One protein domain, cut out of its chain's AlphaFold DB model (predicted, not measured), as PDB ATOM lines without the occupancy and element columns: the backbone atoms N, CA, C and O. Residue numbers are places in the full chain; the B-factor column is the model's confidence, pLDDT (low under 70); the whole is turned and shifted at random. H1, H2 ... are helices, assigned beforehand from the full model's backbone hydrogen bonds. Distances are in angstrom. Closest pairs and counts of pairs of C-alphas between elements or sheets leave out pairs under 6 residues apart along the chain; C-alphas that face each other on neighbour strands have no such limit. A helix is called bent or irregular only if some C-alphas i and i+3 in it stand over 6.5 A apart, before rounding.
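This is residues 536 to 622 of the 943 residues of the protein "CSON010847 protein" of Culicoides sonorensis (UniProt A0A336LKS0). Two helices, H3 and the much longer H6, lie side by side and point the same way, and H5 crosses H6 at a steep angle. H1 lies loosely over H3 and H5, on the side away from H6, while H4 folds back from the end of H3 at one end of the domain and the small, irregular H2 sits at the other. The printed part has 87 residues with six named helices, in the order H1, H2, H3, H4, H5, H6, and no named strand; its class is all helix. It is compact, with a radius of gyration of the C-alphas of 12.3 A, and its C-alphas span 35 by 26 by 17 A.

The printed part begins with H1, residues 536 to 546, whose C-alpha 536 stands at (12.455, -3.857, 53.426) and which measures 15.0 A from first to last C-alpha. H2 follows as residues 550 to 555. It is irregular, with the C-alphas of residues 551 and 554 7.3 A apart. H3 is residues 560 to 570 and measures 15.3 A from first to last C-alpha, starting at C-alpha 560 at (10.985, 13.658, 43.813). H4 is residues 574 to 582, and H5 is residues 585 to 593. H6, residues 601 to 620, is the longest helix, 28.9 A from first to last C-alpha, and ends at C-alpha 620 at (24.195, -0.805, 35.156).

H3 and H6 touch, with 18 pairs of C-alphas within 8 A. They run the same way at a shallow tilt of 9 degrees, and their closest C-alphas, those of Pro 560 and Met 606, are 4.7 A apart. H5 touches H6 at residues 606 to 614 of H6 alone, with the closest C-alphas, those of Ala 589 and Thr 610, 5.6 A apart. H5 and H6 run opposite ways at a steep tilt of 49 degrees. H3 and H5 are only just apart, at 8.3 A. H4 touches H3, with the C-alphas of Ala 570 and Cys 577 closest at 5.1 A, and the two run opposite ways at a steep tilt of 46 degrees. H4 and H6 are close but not clearly touching, their closest C-alphas, those of Ile 574 and Leu 620, being 6.4 A apart. H1 touches no helix, but it is near H3, where the C-alphas of Leu 542 and Ile 562 come closest at 7.3 A. H1 is also close to H5 but not clearly touching it, with the C-alphas of Ile 543 and Val 585 closest at 7.5 A. H2 touches no helix either; it is close to H5 but not clearly touching it, with the C-alphas of Met 550 and Ser 591 closest at 6.8 A. H1 and H6 are apart, and so are H2 and H6. In H1, H3, H4, H5 and H6 every O i to N i+4 pair is within hydrogen-bond range; in H2 it is 0 of 2, beside 1 of 3 O i to N i+3 pairs.

The two C-alphas farthest apart, those of Gly 575 and Asp 598, are 36.2 A from each other. The first and last printed C-alphas, of Asp 536 and Pro 622, are 24.9 A apart. The printed part has no cut. The links from H1 to H2, H2 to H3, H3 to H4 and H4 to H5 are tight, and the link from H5 to H6, with 7 residues, is short. The mean pLDDT of the printed part is 85.2, and 12 residues are under 70, namely residues 550 to 557, of which 550 to 555 belong to H2, and residues 596 to 599 between H5 and H6.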
ATOM      1  N   ASP A 536      13.622  -3.490  54.241       91.12
ATOM      2  CA  ASP A 536      12.455  -3.857  53.426       91.12
ATOM      3  C   ASP A 536      11.179  -3.052  53.749       91.12
ATOM      4  O   ASP A 536      10.477  -2.568  52.861       91.12
ATOM      5  N   THR A 537      10.864  -2.902  55.040       93.00
ATOM      6  CA  THR A 537       9.648  -2.209  55.506       93.00
ATOM      7  C   THR A 537       9.712  -0.685  55.368       93.00
ATOM      8  O   THR A 537       8.671  -0.065  55.156       93.00
ATOM      9  N   LEU A 538      10.905  -0.081  55.417       93.69
ATOM     10  CA  LEU A 538      11.124   1.335  55.110       93.69
ATOM     11  C   LEU A 538      10.962   1.583  53.605       93.69
ATOM     12  O   LEU A 538      10.204   2.472  53.221       93.69
ATOM     13  N   ILE A 539      11.588   0.760  52.755       92.69
ATOM     14  CA  ILE A 539      11.481   0.885  51.291       92.69
ATOM     15  C   ILE A 539      10.028   0.700  50.829       92.69
ATOM     16  O   ILE A 539       9.491   1.541  50.108       92.69
ATOM     17  N   LYS A 540       9.339  -0.338  51.326       90.81
ATOM     18  CA  LYS A 540       7.911  -0.578  51.048       90.81
ATOM     19  C   LYS A 540       7.021   0.571  51.541       90.81
ATOM     20  O   LYS A 540       6.091   0.945  50.833       90.81
ATOM     21  N   CYS A 541       7.325   1.179  52.692       90.38
ATOM     22  CA  CYS A 541       6.613   2.359  53.195       90.38
ATOM     23  C   CYS A 541       6.812   3.594  52.300       90.38
ATOM     24  O   CYS A 541       5.834   4.260  51.965       90.38
ATOM     25  N   LEU A 542       8.054   3.894  51.898       91.25
ATOM     26  CA  LEU A 542       8.366   5.005  50.989       91.25
ATOM     27  C   LEU A 542       7.617   4.852  49.660       91.25
ATOM     28  O   LEU A 542       6.964   5.793  49.214       91.25
ATOM     29  N   ILE A 543       7.635   3.648  49.083       89.00
ATOM     30  CA  ILE A 543       6.924   3.321  47.844       89.00
ATOM     31  C   ILE A 543       5.405   3.484  48.006       89.00
ATOM     32  O   ILE A 543       4.781   4.233  47.259       89.00
ATOM     33  N   GLN A 544       4.795   2.806  48.981       86.38
ATOM     34  CA  GLN A 544       3.334   2.720  49.082       86.38
ATOM     35  C   GLN A 544       2.674   4.022  49.552       86.38
ATOM     36  O   GLN A 544       1.590   4.349  49.074       86.38
ATOM     37  N   ASN A 545       3.312   4.760  50.468       84.31
ATOM     38  CA  ASN A 545       2.720   5.948  51.086       84.31
ATOM     39  C   ASN A 545       3.203   7.265  50.458       84.31
ATOM     40  O   ASN A 545       2.487   8.258  50.521       84.31
ATOM     41  N   TYR A 546       4.408   7.313  49.880       84.75
ATOM     42  CA  TYR A 546       5.046   8.583  49.496       84.75
ATOM     43  C   TYR A 546       5.533   8.636  48.035       84.75
ATOM     44  O   TYR A 546       5.886   9.712  47.547       84.75
ATOM     45  N   LEU A 547       5.465   7.513  47.312       85.69
ATOM     46  CA  LEU A 547       5.691   7.419  45.866       85.69
ATOM     47  C   LEU A 547       4.575   6.610  45.150       85.69
ATOM     48  O   LEU A 547       4.861   5.651  44.427       85.69
ATOM     49  N   PRO A 548       3.282   6.949  45.343       78.06
ATOM     50  CA  PRO A 548       2.180   6.203  44.740       78.06
ATOM     51  C   PRO A 548       2.182   6.300  43.204       78.06
ATOM     52  O   PRO A 548       2.495   7.349  42.626       78.06
ATOM     53  N   ARG A 549       1.746   5.219  42.537       71.88
ATOM     54  CA  ARG A 549       1.398   5.231  41.100       71.88
ATOM     55  C   ARG A 549       0.360   6.328  40.829       71.88
ATOM     56  O   ARG A 549      -0.560   6.506  41.629       71.88
ATOM     57  N   MET A 550       0.479   7.024  39.694       62.31
ATOM     58  CA  MET A 550      -0.314   8.231  39.380       62.31
ATOM     59  C   MET A 550      -1.836   8.047  39.476       62.31
ATOM     60  O   MET A 550      -2.535   8.979  39.863       62.31
ATOM     61  N   GLU A 551      -2.341   6.842  39.207       57.59
ATOM     62  CA  GLU A 551      -3.752   6.448  39.364       57.59
ATOM     63  C   GLU A 551      -4.297   6.695  40.785       57.59
ATOM     64  O   GLU A 551      -5.469   7.021  40.955       57.59
ATOM     65  N   ASN A 552      -3.434   6.596  41.806       56.53
ATOM     66  CA  ASN A 552      -3.762   6.822  43.217       56.53
ATOM     67  C   ASN A 552      -3.254   8.176  43.755       56.53
ATOM     68  O   ASN A 552      -3.603   8.564  44.872       56.53
ATOM     69  N   ALA A 553      -2.446   8.916  42.987       52.81
ATOM     70  CA  ALA A 553      -1.763  10.131  43.449       52.81
ATOM     71  C   ALA A 553      -2.703  11.326  43.721       52.81
ATOM     72  O   ALA A 553      -2.309  12.285  44.377       52.81
ATOM     73  N   ALA A 554      -3.975  11.254  43.308       49.91
ATOM     74  CA  ALA A 554      -4.988  12.298  43.515       49.91
ATOM     75  C   ALA A 554      -5.293  12.645  44.995       49.91
ATOM     76  O   ALA A 554      -6.089  13.546  45.259       49.91
ATOM     77  N   LYS A 555      -4.695  11.936  45.964       52.00
ATOM     78  CA  LYS A 555      -4.810  12.214  47.408       52.00
ATOM     79  C   LYS A 555      -3.476  12.444  48.128       52.00
ATOM     80  O   LYS A 555      -3.508  12.795  49.303       52.00
ATOM     81  N   GLN A 556      -2.327  12.217  47.486       57.41
ATOM     82  CA  GLN A 556      -1.039  12.191  48.186       57.41
ATOM     83  C   GLN A 556       0.112  12.626  47.274       57.41
ATOM     84  O   GLN A 556       0.239  12.178  46.137       57.41
ATOM     85  N   LEU A 557       0.928  13.556  47.771       61.03
ATOM     86  CA  LEU A 557       1.765  14.419  46.944       61.03
ATOM     87  C   LEU A 557       3.172  13.819  46.750       61.03
ATOM     88  O   LEU A 557       4.092  14.145  47.496       61.03
ATOM     89  N   SER A 558       3.353  12.955  45.745       71.75
ATOM     90  CA  SER A 558       4.608  12.213  45.498       71.75
ATOM     91  C   SER A 558       5.859  13.105  45.519       71.75
ATOM     92  O   SER A 558       5.856  14.180  44.912       71.75
ATOM     93  N   ASP A 559       6.919  12.697  46.224       80.00
ATOM     94  CA  ASP A 559       8.127  13.514  46.450       80.00
ATOM     95  C   ASP A 559       9.306  13.086  45.546       80.00
ATOM     96  O   ASP A 559       9.787  11.956  45.684       80.00
ATOM     97  N   PRO A 560       9.814  13.958  44.644       88.25
ATOM     98  CA  PRO A 560      10.985  13.658  43.813       88.25
ATOM     99  C   PRO A 560      12.238  13.257  44.608       88.25
ATOM    100  O   PRO A 560      13.056  12.492  44.098       88.25
ATOM    101  N   LEU A 561      12.374  13.696  45.869       92.62
ATOM    102  CA  LEU A 561      13.487  13.296  46.740       92.62
ATOM    103  C   LEU A 561      13.549  11.775  46.968       92.62
ATOM    104  O   LEU A 561      14.625  11.240  47.217       92.62
ATOM    105  N   ILE A 562      12.427  11.055  46.849       94.38
ATOM    106  CA  ILE A 562      12.395   9.593  47.011       94.38
ATOM    107  C   ILE A 562      12.966   8.893  45.770       94.38
ATOM    108  O   ILE A 562      13.738   7.945  45.911       94.38
ATOM    109  N   MET A 563      12.684   9.396  44.562       94.38
ATOM    110  CA  MET A 563      13.355   8.912  43.347       94.38
ATOM    111  C   MET A 563      14.849   9.251  43.357       94.38
ATOM    112  O   MET A 563      15.661   8.402  42.992       94.38
ATOM    113  N   LYS A 564      15.227  10.431  43.869       95.25
ATOM    114  CA  LYS A 564      16.633  10.789  44.099       95.25
ATOM    115  C   LYS A 564      17.325   9.834  45.080       95.25
ATOM    116  O   LYS A 564      18.432   9.379  44.801       95.25
ATOM    117  N   LEU A 565      16.673   9.475  46.191       96.19
ATOM    118  CA  LEU A 565      17.188   8.472  47.127       96.19
ATOM    119  C   LEU A 565      17.397   7.119  46.431       96.19
ATOM    120  O   LEU A 565      18.470   6.539  46.554       96.19
ATOM    121  N   PHE A 566      16.423   6.631  45.656       95.00
ATOM    122  CA  PHE A 566      16.574   5.372  44.918       95.00
ATOM    123  C   PHE A 566      17.672   5.432  43.842       95.00
ATOM    124  O   PHE A 566      18.376   4.443  43.660       95.00
ATOM    125  N   ARG A 567      17.894   6.585  43.197       94.25
ATOM    126  CA  ARG A 567      19.037   6.822  42.296       94.25
ATOM    127  C   ARG A 567      20.385   6.748  43.020       94.25
ATOM    128  O   ARG A 567      21.289   6.088  42.526       94.25
ATOM    129  N   ILE A 568      20.515   7.380  44.185       94.81
ATOM    130  CA  ILE A 568      21.771   7.398  44.961       94.81
ATOM    131  C   ILE A 568      22.060   6.034  45.606       94.81
ATOM    132  O   ILE A 568      23.213   5.638  45.727       94.81
ATOM    133  N   LEU A 569      21.026   5.274  45.979       94.19
ATOM    134  CA  LEU A 569      21.189   3.885  46.416       94.19
ATOM    135  C   LEU A 569      21.623   2.980  45.247       94.19
ATOM    136  O   LEU A 569      22.514   2.151  45.417       94.19
ATOM    137  N   ALA A 570      21.041   3.165  44.059       92.44
ATOM    138  CA  ALA A 570      21.379   2.407  42.854       92.44
ATOM    139  C   ALA A 570      22.828   2.616  42.367       92.44
ATOM    140  O   ALA A 570      23.414   1.688  41.816       92.44
ATOM    141  N   SER A 571      23.436   3.790  42.581       90.81
ATOM    142  CA  SER A 571      24.758   4.119  42.013       90.81
ATOM    143  C   SER A 571      25.955   3.382  42.626       90.81
ATOM    144  O   SER A 571      27.066   3.569  42.144       90.81
ATOM    145  N   TYR A 572      25.765   2.565  43.669       88.88
ATOM    146  CA  TYR A 572      26.866   1.838  44.318       88.88
ATOM    147  C   TYR A 572      26.973   0.352  43.968       88.88
ATOM    148  O   TYR A 572      28.039  -0.227  44.160       88.88
ATOM    149  N   ASP A 573      25.871  -0.307  43.597       85.19
ATOM    150  CA  ASP A 573      25.835  -1.772  43.535       85.19
ATOM    151  C   ASP A 573      24.685  -2.273  42.648       85.19
ATOM    152  O   ASP A 573      23.510  -1.969  42.878       85.19
ATOM    153  N   ILE A 574      25.013  -3.120  41.671       90.00
ATOM    154  CA  ILE A 574      24.038  -3.789  40.798       90.00
ATOM    155  C   ILE A 574      23.036  -4.619  41.628       90.00
ATOM    156  O   ILE A 574      21.854  -4.697  41.286       90.00
ATOM    157  N   GLY A 575      23.461  -5.175  42.768       89.44
ATOM    158  CA  GLY A 575      22.587  -5.876  43.710       89.44
ATOM    159  C   GLY A 575      21.512  -4.980  44.341       89.44
ATOM    160  O   GLY A 575      20.400  -5.449  44.591       89.44
ATOM    161  N   ILE A 576      21.788  -3.684  44.538       90.12
ATOM    162  CA  ILE A 576      20.780  -2.712  44.990       90.12
ATOM    163  C   ILE A 576      19.780  -2.434  43.860       90.12
ATOM    164  O   ILE A 576      18.571  -2.467  44.097       90.12
ATOM    165  N   CYS A 577      20.255  -2.239  42.624       90.81
ATOM    166  CA  CYS A 577      19.393  -2.055  41.449       90.81
ATOM    167  C   CYS A 577      18.403  -3.215  41.259       90.81
ATOM    168  O   CYS A 577      17.227  -2.981  40.968       90.81
ATOM    169  N   ILE A 578      18.849  -4.458  41.478       90.94
ATOM    170  CA  ILE A 578      17.991  -5.649  41.417       90.94
ATOM    171  C   ILE A 578      16.911  -5.603  42.509       90.94
ATOM    172  O   ILE A 578      15.735  -5.759  42.184       90.94
ATOM    173  N   ARG A 579      17.241  -5.292  43.770       90.56
ATOM    174  CA  ARG A 579      16.216  -5.186  44.830       90.56
ATOM    175  C   ARG A 579      15.222  -4.045  44.608       90.56
ATOM    176  O   ARG A 579      14.033  -4.197  44.879       90.56
ATOM    177  N   LEU A 580      15.666  -2.908  44.071       91.81
ATOM    178  CA  LEU A 580      14.764  -1.809  43.702       91.81
ATOM    179  C   LEU A 580      13.821  -2.217  42.548       91.81
ATOM    180  O   LEU A 580      12.647  -1.833  42.555       91.81
ATOM    181  N   ARG A 581      14.282  -3.058  41.607       91.12
ATOM    182  CA  ARG A 581      13.423  -3.714  40.599       91.12
ATOM    183  C   ARG A 581      12.404  -4.650  41.268       91.12
ATOM    184  O   ARG A 581      11.217  -4.535  40.975       91.12
ATOM    185  N   GLU A 582      12.832  -5.515  42.190       91.06
ATOM    186  CA  GLU A 582      11.966  -6.459  42.927       91.06
ATOM    187  C   GLU A 582      10.902  -5.763  43.793       91.06
ATOM    188  O   GLU A 582       9.782  -6.256  43.925       91.06
ATOM    189  N   HIS A 583      11.207  -4.588  44.348       89.56
ATOM    190  CA  HIS A 583      10.240  -3.747  45.058       89.56
ATOM    191  C   HIS A 583       9.288  -2.958  44.132       89.56
ATOM    192  O   HIS A 583       8.414  -2.245  44.626       89.56
ATOM    193  N   GLY A 584       9.416  -3.084  42.807       89.62
ATOM    194  CA  GLY A 584       8.510  -2.473  41.829       89.62
ATOM    195  C   GLY A 584       8.785  -0.997  41.514       89.62
ATOM    196  O   GLY A 584       7.942  -0.348  40.892       89.62
ATOM    197  N   VAL A 585       9.952  -0.457  41.896       91.81
ATOM    198  CA  VAL A 585      10.325   0.948  41.618       91.81
ATOM    199  C   VAL A 585      10.335   1.228  40.110       91.81
ATOM    200  O   VAL A 585       9.912   2.299  39.681       91.81
ATOM    201  N   LEU A 586      10.734   0.249  39.290       91.25
ATOM    202  CA  LEU A 586      10.776   0.389  37.832       91.25
ATOM    203  C   LEU A 586       9.387   0.594  37.200       91.25
ATOM    204  O   LEU A 586       9.245   1.420  36.301       91.25
ATOM    205  N   ASP A 587       8.351  -0.100  37.678       89.56
ATOM    206  CA  ASP A 587       6.980   0.082  37.174       89.56
ATOM    207  C   ASP A 587       6.436   1.473  37.516       89.56
ATOM    208  O   ASP A 587       5.706   2.089  36.738       89.56
ATOM    209  N   ILE A 588       6.793   1.973  38.701       89.75
ATOM    210  CA  ILE A 588       6.412   3.307  39.168       89.75
ATOM    211  C   ILE A 588       7.129   4.367  38.325       89.75
ATOM    212  O   ILE A 588       6.477   5.282  37.822       89.75
ATOM    213  N   ALA A 589       8.424   4.175  38.066       91.38
ATOM    214  CA  ALA A 589       9.217   4.994  37.158       91.38
ATOM    215  C   ALA A 589       8.623   5.020  35.731       91.38
ATOM    216  O   ALA A 589       8.383   6.101  35.189       91.38
ATOM    217  N   LYS A 590       8.255   3.863  35.153       90.44
ATOM    218  CA  LYS A 590       7.484   3.810  33.893       90.44
ATOM    219  C   LYS A 590       6.202   4.650  33.993       90.44
ATOM    220  O   LYS A 590       5.948   5.475  33.117       90.44
ATOM    221  N   SER A 591       5.422   4.501  35.070       89.19
ATOM    222  CA  SER A 591       4.151   5.226  35.242       89.19
ATOM    223  C   SER A 591       4.302   6.755  35.296       89.19
ATOM    224  O   SER A 591       3.414   7.463  34.819       89.19
ATOM    225  N   TYR A 592       5.426   7.281  35.801       88.94
ATOM    226  CA  TYR A 592       5.704   8.721  35.770       88.94
ATOM    227  C   TYR A 592       6.145   9.211  34.384       88.94
ATOM    228  O   TYR A 592       5.732  10.301  33.988       88.94
ATOM    229  N   ILE A 593       6.897   8.421  33.604       89.44
ATOM    230  CA  ILE A 593       7.270   8.794  32.223       89.44
ATOM    231  C   ILE A 593       6.046   8.836  31.296       89.44
ATOM    232  O   ILE A 593       5.912   9.759  30.498       89.44
ATOM    233  N   PHE A 594       5.128   7.872  31.410       88.44
ATOM    234  CA  PHE A 594       3.902   7.866  30.601       88.44
ATOM    235  C   PHE A 594       2.826   8.858  31.089       88.44
ATOM    236  O   PHE A 594       1.822   9.053  30.401       88.44
ATOM    237  N   SER A 595       3.020   9.507  32.245       82.25
ATOM    238  CA  SER A 595       2.077  10.486  32.799       82.25
ATOM    239  C   SER A 595       2.000  11.763  31.954       82.25
ATOM    240  O   SER A 595       3.017  12.342  31.576       82.25
ATOM    241  N   ARG A 596       0.769  12.228  31.701       68.06
ATOM    242  CA  ARG A 596       0.454  13.462  30.953       68.06
ATOM    243  C   ARG A 596      -0.630  14.311  31.631       68.06
ATOM    244  O   ARG A 596      -1.452  14.919  30.953       68.06
ATOM    245  N   GLN A 597      -0.680  14.305  32.965       62.31
ATOM    246  CA  GLN A 597      -1.491  15.284  33.702       62.31
ATOM    247  C   GLN A 597      -0.950  16.704  33.457       62.31
ATOM    248  O   GLN A 597       0.215  16.851  33.077       62.31
ATOM    249  N   ASP A 598      -1.788  17.728  33.660       59.47
ATOM    250  CA  ASP A 598      -1.449  19.129  33.372       59.47
ATOM    251  C   ASP A 598      -0.074  19.518  33.930       59.47
ATOM    252  O   ASP A 598       0.276  19.169  35.063       59.47
ATOM    253  N   ILE A 599       0.719  20.213  33.106       61.94
ATOM    254  CA  ILE A 599       2.171  20.354  33.283       61.94
ATOM    255  C   ILE A 599       2.495  21.199  34.525       61.94
ATOM    256  O   ILE A 599       2.669  22.414  34.479       61.94
ATOM    257  N   ASN A 600       2.595  20.512  35.657       77.00
ATOM    258  CA  ASN A 600       2.983  21.050  36.949       77.00
ATOM    259  C   ASN A 600       4.496  20.880  37.138       77.00
ATOM    260  O   ASN A 600       5.025  19.782  36.961       77.00
ATOM    261  N   THR A 601       5.184  21.931  37.586       84.38
ATOM    262  CA  THR A 601       6.612  21.925  37.947       84.38
ATOM    263  C   THR A 601       7.020  20.702  38.782       84.38
ATOM    264  O   THR A 601       8.068  20.111  38.528       84.38
ATOM    265  N   ARG A 602       6.178  20.249  39.726       83.75
ATOM    266  CA  ARG A 602       6.437  19.047  40.544       83.75
ATOM    267  C   ARG A 602       6.446  17.748  39.727       83.75
ATOM    268  O   ARG A 602       7.260  16.873  40.018       83.75
ATOM    269  N   LEU A 603       5.586  17.622  38.713       85.50
ATOM    270  CA  LEU A 603       5.593  16.474  37.800       85.50
ATOM    271  C   LEU A 603       6.858  16.488  36.933       85.50
ATOM    272  O   LEU A 603       7.495  15.447  36.806       85.50
ATOM    273  N   ILE A 604       7.287  17.661  36.448       89.25
ATOM    274  CA  ILE A 604       8.548  17.800  35.699       89.25
ATOM    275  C   ILE A 604       9.750  17.386  36.568       89.25
ATOM    276  O   ILE A 604      10.585  16.609  36.116       89.25
ATOM    277  N   HIS A 605       9.827  17.833  37.831       89.88
ATOM    278  CA  HIS A 605      10.880  17.393  38.763       89.88
ATOM    279  C   HIS A 605      10.864  15.873  38.993       89.88
ATOM    280  O   HIS A 605      11.924  15.246  38.999       89.88
ATOM    281  N   MET A 606       9.680  15.268  39.154       91.06
ATOM    282  CA  MET A 606       9.552  13.813  39.288       91.06
ATOM    283  C   MET A 606      10.023  13.092  38.019       91.06
ATOM    284  O   MET A 606      10.761  12.115  38.109       91.06
ATOM    285  N   GLN A 607       9.642  13.585  36.838       91.81
ATOM    286  CA  GLN A 607      10.054  13.025  35.552       91.81
ATOM    287  C   GLN A 607      11.570  13.155  35.336       91.81
ATOM    288  O   GLN A 607      12.190  12.174  34.937       91.81
ATOM    289  N   ILE A 608      12.197  14.281  35.704       93.69
ATOM    290  CA  ILE A 608      13.663  14.449  35.691       93.69
ATOM    291  C   ILE A 608      14.347  13.368  36.535       93.69
ATOM    292  O   ILE A 608      15.128  12.593  35.991       93.69
ATOM    293  N   GLU A 609      14.029  13.244  37.829       93.88
ATOM    294  CA  GLU A 609      14.644  12.205  38.676       93.88
ATOM    295  C   GLU A 609      14.343  10.784  38.179       93.88
ATOM    296  O   GLU A 609      15.188   9.894  38.277       93.88
ATOM    297  N   THR A 610      13.184  10.582  37.553       94.50
ATOM    298  CA  THR A 610      12.810   9.309  36.930       94.50
ATOM    299  C   THR A 610      13.675   8.977  35.705       94.50
ATOM    300  O   THR A 610      14.149   7.845  35.598       94.50
ATOM    301  N   PHE A 611      13.959   9.937  34.814       93.88
ATOM    302  CA  PHE A 611      14.905   9.731  33.708       93.88
ATOM    303  C   PHE A 611      16.325   9.504  34.216       93.88
ATOM    304  O   PHE A 611      17.026   8.651  33.684       93.88
ATOM    305  N   ARG A 612      16.745  10.221  35.264       93.88
ATOM    306  CA  ARG A 612      18.075  10.054  35.868       93.88
ATOM    307  C   ARG A 612      18.262   8.671  36.486       93.88
ATOM    308  O   ARG A 612      19.326   8.080  36.309       93.88
ATOM    309  N   PHE A 613      17.232   8.164  37.166       93.94
ATOM    310  CA  PHE A 613      17.177   6.805  37.699       93.94
ATOM    311  C   PHE A 613      17.197   5.758  36.577       93.94
ATOM    312  O   PHE A 613      18.016   4.846  36.627       93.94
ATOM    313  N   ILE A 614      16.362   5.903  35.539       92.75
ATOM    314  CA  ILE A 614      16.314   4.939  34.425       92.75
ATOM    315  C   ILE A 614      17.593   4.979  33.566       92.75
ATOM    316  O   ILE A 614      18.032   3.921  33.123       92.75
ATOM    317  N   ARG A 615      18.244   6.141  33.402       90.69
ATOM    318  CA  ARG A 615      19.585   6.282  32.794       90.69
ATOM    319  C   ARG A 615      20.610   5.426  33.533       90.69
ATOM    320  O   ARG A 615      21.186   4.525  32.937       90.69
ATOM    321  N   LEU A 616      20.768   5.664  34.836       91.19
ATOM    322  CA  LEU A 616      21.695   4.917  35.688       91.19
ATOM    323  C   LEU A 616      21.393   3.410  35.683       91.19
ATOM    324  O   LEU A 616      22.292   2.591  35.520       91.19
ATOM    325  N   TYR A 617      20.116   3.050  35.815       91.06
ATOM    326  CA  TYR A 617      19.655   1.666  35.772       91.06
ATOM    327  C   TYR A 617      20.000   0.984  34.440       91.06
ATOM    328  O   TYR A 617      20.464  -0.148  34.468       91.06
ATOM    329  N   LEU A 618      19.803   1.642  33.289       88.62
ATOM    330  CA  LEU A 618      20.104   1.061  31.975       88.62
ATOM    331  C   LEU A 618      21.609   0.937  31.714       88.62
ATOM    332  O   LEU A 618      22.017  -0.013  31.053       88.62
ATOM    333  N   THR A 619      22.430   1.842  32.256       87.00
ATOM    334  CA  THR A 619      23.894   1.698  32.229       87.00
ATOM    335  C   THR A 619      24.360   0.491  33.052       87.00
ATOM    336  O   THR A 619      25.197  -0.271  32.583       87.00
ATOM    337  N   LEU A 620      23.805   0.290  34.253       87.12
ATOM    338  CA  LEU A 620      24.195  -0.805  35.156       87.12
ATOM    339  C   LEU A 620      23.568  -2.164  34.791       87.12
ATOM    340  O   LEU A 620      24.131  -3.215  35.094       87.12
ATOM    341  N   LEU A 621      22.377  -2.154  34.190       87.69
ATOM    342  CA  LEU A 621      21.586  -3.326  33.814       87.69
ATOM    343  C   LEU A 621      20.877  -3.074  32.468       87.69
ATOM    344  O   LEU A 621      19.694  -2.709  32.461       87.69
ATOM    345  N   PRO A 622      21.562  -3.304  31.332       86.06
ATOM    346  CA  PRO A 622      20.966  -3.186  30.006       86.06
ATOM    347  C   PRO A 622      19.680  -4.015  29.870       86.06
ATOM    348  O   PRO A 622      19.660  -5.229  30.080       86.06
TER     349      PRO A 622